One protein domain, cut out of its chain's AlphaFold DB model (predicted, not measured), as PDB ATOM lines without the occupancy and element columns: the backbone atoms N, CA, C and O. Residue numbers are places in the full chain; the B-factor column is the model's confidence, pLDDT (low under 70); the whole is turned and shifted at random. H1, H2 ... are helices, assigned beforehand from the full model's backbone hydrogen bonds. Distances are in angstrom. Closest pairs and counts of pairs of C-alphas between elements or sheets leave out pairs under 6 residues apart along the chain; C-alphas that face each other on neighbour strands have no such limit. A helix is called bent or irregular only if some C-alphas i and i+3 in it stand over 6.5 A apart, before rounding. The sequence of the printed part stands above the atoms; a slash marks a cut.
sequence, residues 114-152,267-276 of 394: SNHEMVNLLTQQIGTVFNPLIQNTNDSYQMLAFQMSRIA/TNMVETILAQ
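AT A GLANCE: This is residues 114 to 152 and 267 to 276 of the 394 residues of an uncharacterized protein of Trifolium pratense (UniProt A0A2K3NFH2). One long helix, H1, makes the length of this model, with a gentle kink partway along it, and a short helix, H2, lies beside it near the kink, running back the opposite way. Both long stretches of H1, residues 114 to 124 and residues 134 to 152, stick out free beyond the place where the two helices meet. The printed part has 49 residues with two named helices, H1 then H2, and no named strand; the class is all helix. The whole is extended, with a radius of gyration of the C-alphas of 16.3 A and spans of 55 by 22 by 7 A.

HOW THE PARTS SIT: Start from H1, residues 114 to 152, and look near residue 131, where it has a kink of 25 degrees. H1 is neither bent nor irregular, but only just: C-alphas 129 and 132 are 6.5 A apart. Then look across to H2, residues 267 to 276, which only just touches H1, with 3 pairs of C-alphas within 8 A. H1 touches H2 with residues 128 to 129 alone. The closest C-alphas of the two helices are those of Val 129 and Ile 273, 7.3 A apart. The helices run opposite ways at a shallow tilt of 17 degrees. In H2 every O i to N i+4 pair is within hydrogen-bond range; in H1, 33 of 35 are.

IN THESE COORDINATES: Find C-alpha 114 at (-6.718, 51.774, 137.213); from there H1 runs 55.5 A to C-alpha 152 at (16.311, 70.538, 90.389). H2 begins at C-alpha 267 and ends 14.3 A away at C-alpha 276, at (3.134, 71.204, 131.695).

THE WHOLE: The two C-alphas farthest apart are those of Ser 114 and Ala 152, at 55.5 A. Residues 153 to 266 are not printed, and C-alphas 152 and 267 are 32.7 A apart across this cut. The mean pLDDT of the printed part is 71.0, and 23 residues are under 70, among them residues 135 to 138 and residues 267 to 276.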
ATOM      1  N   SER A 114      -7.985  51.060 137.011       82.00
ATOM      2  CA  SER A 114      -6.718  51.774 137.213       82.00
ATOM      3  C   SER A 114      -5.694  51.459 136.117       82.00
ATOM      4  O   SER A 114      -4.989  52.355 135.649       82.00
ATOM      5  N   ASN A 115      -5.641  50.209 135.651       83.56
ATOM      6  CA  ASN A 115      -4.801  49.815 134.523       83.56
ATOM      7  C   ASN A 115      -5.262  50.493 133.227       83.56
ATOM      8  O   ASN A 115      -4.432  50.990 132.469       83.56
ATOM      9  N   HIS A 116      -6.571  50.564 132.979       89.19
ATOM     10  CA  HIS A 116      -7.122  51.274 131.826       89.19
ATOM     11  C   HIS A 116      -6.819  52.776 131.872       89.19
ATOM     12  O   HIS A 116      -6.413  53.346 130.858       89.19
ATOM     13  N   GLU A 117      -6.950  53.417 133.033       84.12
ATOM     14  CA  GLU A 117      -6.598  54.828 133.211       84.12
ATOM     15  C   GLU A 117      -5.102  55.078 133.010       84.12
ATOM     16  O   GLU A 117      -4.728  56.015 132.304       84.12
ATOM     17  N   MET A 118      -4.242  54.209 133.548       83.38
ATOM     18  CA  MET A 118      -2.794  54.290 133.348       83.38
ATOM     19  C   MET A 118      -2.425  54.152 131.867       83.38
ATOM     20  O   MET A 118      -1.635  54.942 131.353       83.38
ATOM     21  N   VAL A 119      -3.014  53.186 131.160       83.69
ATOM     22  CA  VAL A 119      -2.771  52.983 129.725       83.69
ATOM     23  C   VAL A 119      -3.274  54.173 128.908       83.69
ATOM     24  O   VAL A 119      -2.588  54.611 127.983       83.69
ATOM     25  N   ASN A 120      -4.426  54.748 129.258       83.50
ATOM     26  CA  ASN A 120      -4.951  55.942 128.595       83.50
ATOM     27  C   ASN A 120      -4.061  57.165 128.836       83.50
ATOM     28  O   ASN A 120      -3.764  57.898 127.890       83.50
ATOM     29  N   LEU A 121      -3.581  57.357 130.067       82.12
ATOM     30  CA  LEU A 121      -2.649  58.429 130.406       82.12
ATOM     31  C   LEU A 121      -1.318  58.255 129.669       82.12
ATOM     32  O   LEU A 121      -0.824  59.207 129.072       82.12
ATOM     33  N   LEU A 122      -0.777  57.035 129.629       81.19
ATOM     34  CA  LEU A 122       0.437  56.715 128.882       81.19
ATOM     35  C   LEU A 122       0.255  56.986 127.384       81.19
ATOM     36  O   LEU A 122       1.109  57.606 126.756       81.19
ATOM     37  N   THR A 123      -0.877  56.577 126.814       79.38
ATOM     38  CA  THR A 123      -1.207  56.819 125.403       79.38
ATOM     39  C   THR A 123      -1.295  58.317 125.108       79.38
ATOM     40  O   THR A 123      -0.760  58.791 124.104       79.38
ATOM     41  N   GLN A 124      -1.912  59.089 126.005       76.06
ATOM     42  CA  GLN A 124      -2.018  60.541 125.880       76.06
ATOM     43  C   GLN A 124      -0.655  61.239 126.034       76.06
ATOM     44  O   GLN A 124      -0.347  62.166 125.282       76.06
ATOM     45  N   GLN A 125       0.202  60.764 126.938       72.19
ATOM     46  CA  GLN A 125       1.571  61.261 127.097       72.19
ATOM     47  C   GLN A 125       2.433  60.956 125.867       72.19
ATOM     48  O   GLN A 125       3.127  61.835 125.363       72.19
ATOM     49  N   ILE A 126       2.339  59.746 125.315       72.31
ATOM     50  CA  ILE A 126       3.031  59.387 124.072       72.31
ATOM     51  C   ILE A 126       2.547  60.284 122.926       72.31
ATOM     52  O   ILE A 126       3.366  60.837 122.199       72.31
ATOM     53  N   GLY A 127       1.236  60.512 122.796       71.94
ATOM     54  CA  GLY A 127       0.691  61.408 121.775       71.94
ATOM     55  C   GLY A 127       1.206  62.845 121.901       71.94
ATOM     56  O   GLY A 127       1.624  63.444 120.914       71.94
ATOM     57  N   THR A 128       1.232  63.401 123.109       70.88
ATOM     58  CA  THR A 128       1.683  64.786 123.336       70.88
ATOM     59  C   THR A 128       3.188  64.975 123.141       70.88
ATOM     60  O   THR A 128       3.601  66.044 122.701       70.88
ATOM     61  N   VAL A 129       4.002  63.948 123.396       75.94
ATOM     62  CA  VAL A 129       5.459  64.002 123.195       75.94
ATOM     63  C   VAL A 129       5.852  63.704 121.747       75.94
ATOM     64  O   VAL A 129       6.670  64.419 121.172       75.94
ATOM     65  N   PHE A 130       5.281  62.669 121.127       71.81
ATOM     66  CA  PHE A 130       5.729  62.202 119.813       71.81
ATOM     67  C   PHE A 130       5.079  62.938 118.643       71.81
ATOM     68  O   PHE A 130       5.755  63.168 117.642       71.81
ATOM     69  N   ASN A 131       3.815  63.363 118.745       73.19
ATOM     70  CA  ASN A 131       3.158  64.092 117.655       73.19
ATOM     71  C   ASN A 131       3.920  65.356 117.220       73.19
ATOM     72  O   ASN A 131       4.143  65.504 116.018       73.19
ATOM     73  N   PRO A 132       4.374  66.251 118.122       72.31
ATOM     74  CA  PRO A 132       5.149  67.416 117.700       72.31
ATOM     75  C   PRO A 132       6.500  67.044 117.079       72.31
ATOM     76  O   PRO A 132       6.936  67.703 116.137       72.31
ATOM     77  N   LEU A 133       7.147  65.972 117.551       65.69
ATOM     78  CA  LEU A 133       8.409  65.487 116.983       65.69
ATOM     79  C   LEU A 133       8.217  64.946 115.562       65.69
ATOM     80  O   LEU A 133       9.011  65.254 114.673       65.69
ATOM     81  N   ILE A 134       7.146  64.182 115.334       71.19
ATOM     82  CA  ILE A 134       6.788  63.649 114.015       71.19
ATOM     83  C   ILE A 134       6.441  64.791 113.060       71.19
ATOM     84  O   ILE A 134       6.924  64.799 111.929       71.19
ATOM     85  N   GLN A 135       5.651  65.771 113.509       65.25
ATOM     86  CA  GLN A 135       5.269  66.909 112.670       65.25
ATOM     87  C   GLN A 135       6.471  67.777 112.306       65.25
ATOM     88  O   GLN A 135       6.678  68.053 111.133       65.25
ATOM     89  N   ASN A 136       7.337  68.102 113.269       69.31
ATOM     90  CA  ASN A 136       8.554  68.865 112.992       69.31
ATOM     91  C   ASN A 136       9.491  68.119 112.027       69.31
ATOM     92  O   ASN A 136      10.056  68.704 111.100       69.31
ATOM     93  N   THR A 137       9.617  66.803 112.210       69.00
ATOM     94  CA  THR A 137      10.390  65.952 111.301       69.00
ATOM     95  C   THR A 137       9.799  65.993 109.890       69.00
ATOM     96  O   THR A 137      10.535  66.181 108.924       69.00
ATOM     97  N   ASN A 138       8.476  65.878 109.755       69.75
ATOM     98  CA  ASN A 138       7.783  65.974 108.472       69.75
ATOM     99  C   ASN A 138       7.981  67.356 107.826       69.75
ATOM    100  O   ASN A 138       8.374  67.425 106.665       69.75
ATOM    101  N   ASP A 139       7.820  68.443 108.581       70.88
ATOM    102  CA  ASP A 139       8.048  69.814 108.109       70.88
ATOM    103  C   ASP A 139       9.489  70.010 107.616       70.88
ATOM    104  O   ASP A 139       9.722  70.593 106.556       70.88
ATOM    105  N   SER A 140      10.461  69.446 108.336       66.88
ATOM    106  CA  SER A 140      11.876  69.464 107.949       66.88
ATOM    107  C   SER A 140      12.114  68.723 106.628       66.88
ATOM    108  O   SER A 140      12.824  69.225 105.753       66.88
ATOM    109  N   TYR A 141      11.480  67.560 106.439       61.59
ATOM    110  CA  TYR A 141      11.540  66.822 105.174       61.59
ATOM    111  C   TYR A 141      10.865  67.574 104.024       61.59
ATOM    112  O   TYR A 141      11.389  67.562 102.911       61.59
ATOM    113  N   GLN A 142       9.739  68.248 104.268       75.31
ATOM    114  CA  GLN A 142       9.066  69.051 103.244       75.31
ATOM    115  C   GLN A 142       9.904  70.267 102.842       75.31
ATOM    116  O   GLN A 142      10.016  70.571 101.654       75.31
ATOM    117  N   MET A 143      10.559  70.919 103.805       67.88
ATOM    118  CA  MET A 143      11.477  72.027 103.541       67.88
ATOM    119  C   MET A 143      12.664  71.575 102.685       67.88
ATOM    120  O   MET A 143      13.001  72.226 101.694       67.88
ATOM    121  N   LEU A 144      13.269  70.433 103.024       74.81
ATOM    122  CA  LEU A 144      14.342  69.835 102.233       74.81
ATOM    123  C   LEU A 144      13.859  69.485 100.822       74.81
ATOM    124  O   LEU A 144      14.514  69.846  99.848       74.81
ATOM    125  N   ALA A 145      12.701  68.836 100.698       70.44
ATOM    126  CA  ALA A 145      12.124  68.476  99.408       70.44
ATOM    127  C   ALA A 145      11.863  69.713  98.536       70.44
ATOM    128  O   ALA A 145      12.167  69.703  97.344       70.44
ATOM    129  N   PHE A 146      11.376  70.806  99.128       72.19
ATOM    130  CA  PHE A 146      11.188  72.072  98.428       72.19
ATOM    131  C   PHE A 146      12.519  72.673  97.964       72.19
ATOM    132  O   PHE A 146      12.631  73.093  96.813       72.19
ATOM    133  N   GLN A 147      13.550  72.675  98.814       67.69
ATOM    134  CA  GLN A 147      14.879  73.151  98.422       67.69
ATOM    135  C   GLN A 147      15.485  72.301  97.303       67.69
ATOM    136  O   GLN A 147      15.993  72.843  96.323       67.69
ATOM    137  N   MET A 148      15.371  70.977  97.400       65.00
ATOM    138  CA  MET A 148      15.838  70.065  96.358       65.00
ATOM    139  C   MET A 148      15.061  70.252  95.052       65.00
ATOM    140  O   MET A 148      15.676  70.226  93.992       65.00
ATOM    141  N   SER A 149      13.754  70.536  95.110       70.75
ATOM    142  CA  SER A 149      12.948  70.879  93.928       70.75
ATOM    143  C   SER A 149      13.420  72.176  93.272       70.75
ATOM    144  O   SER A 149      13.558  72.229  92.058       70.75
ATOM    145  N   ARG A 150      13.735  73.215  94.055       69.31
ATOM    146  CA  ARG A 150      14.255  74.487  93.522       69.31
ATOM    147  C   ARG A 150      15.615  74.330  92.842       69.31
ATOM    148  O   ARG A 150      15.872  74.976  91.831       69.31
ATOM    149  N   ILE A 151      16.479  73.480  93.395       69.31
ATOM    150  CA  ILE A 151      17.780  73.149  92.804       69.31
ATOM    151  C   ILE A 151      17.576  72.332  91.521       69.31
ATOM    152  O   ILE A 151      18.183  72.635  90.497       69.31
ATOM    153  N   ALA A 152      16.680  71.345  91.549       63.19
ATOM    154  CA  ALA A 152      16.311  70.538  90.389       63.19
ATOM    155  C   ALA A 152      15.757  71.390  89.230       63.19
ATOM    156  O   ALA A 152      16.162  71.189  88.083       63.19
ATOM    157  N   THR A 267      13.825  72.526 121.538       55.91
ATOM    158  CA  THR A 267      14.287  72.615 122.927       55.91
ATOM    159  C   THR A 267      13.239  73.280 123.823       55.91
ATOM    160  O   THR A 267      12.865  72.698 124.838       55.91
ATOM    161  N   ASN A 268      12.676  74.424 123.417       59.97
ATOM    162  CA  ASN A 268      11.635  75.121 124.176       59.97
ATOM    163  C   ASN A 268      10.314  74.346 124.178       59.97
ATOM    164  O   ASN A 268       9.581  74.413 125.159       59.97
ATOM    165  N   MET A 269       9.980  73.615 123.109       62.38
ATOM    166  CA  MET A 269       8.765  72.797 123.058       62.38
ATOM    167  C   MET A 269       8.877  71.582 123.979       62.38
ATOM    168  O   MET A 269       7.955  71.323 124.744       62.38
ATOM    169  N   VAL A 270      10.020  70.893 123.979       66.88
ATOM    170  CA  VAL A 270      10.315  69.810 124.927       66.88
ATOM    171  C   VAL A 270      10.294  70.339 126.363       66.88
ATOM    172  O   VAL A 270       9.633  69.754 127.215       66.88
ATOM    173  N   GLU A 271      10.921  71.487 126.631       61.59
ATOM    174  CA  GLU A 271      10.923  72.129 127.952       61.59
ATOM    175  C   GLU A 271       9.512  72.550 128.407       61.59
ATOM    176  O   GLU A 271       9.127  72.313 129.551       61.59
ATOM    177  N   THR A 272       8.697  73.086 127.495       63.44
ATOM    178  CA  THR A 272       7.305  73.484 127.757       63.44
ATOM    179  C   THR A 272       6.404  72.273 128.021       63.44
ATOM    180  O   THR A 272       5.609  72.297 128.959       63.44
ATOM    181  N   ILE A 273       6.540  71.191 127.246       65.44
ATOM    182  CA  ILE A 273       5.767  69.949 127.426       65.44
ATOM    183  C   ILE A 273       6.147  69.267 128.748       65.44
ATOM    184  O   ILE A 273       5.270  68.816 129.484       65.44
ATOM    185  N   LEU A 274       7.436  69.239 129.096       64.38
ATOM    186  CA  LEU A 274       7.916  68.699 130.371       64.38
ATOM    187  C   LEU A 274       7.417  69.522 131.567       64.38
ATOM    188  O   LEU A 274       6.984  68.948 132.568       64.38
ATOM    189  N   ALA A 275       7.409  70.854 131.452       58.88
ATOM    190  CA  ALA A 275       6.878  71.747 132.478       58.88
ATOM    191  C   ALA A 275       5.368  71.560 132.702       58.88
ATOM    192  O   ALA A 275       4.921  71.521 133.847       58.88
ATOM    193  N   GLN A 276       4.590  71.396 131.627       57.00
ATOM    194  CA  GLN A 276       3.134  71.204 131.695       57.00
ATOM    195  C   GLN A 276       2.724  69.850 132.296       57.00
ATOM    196  O   GLN A 276       1.657  69.753 132.893       57.00
TER     197      GLN A 276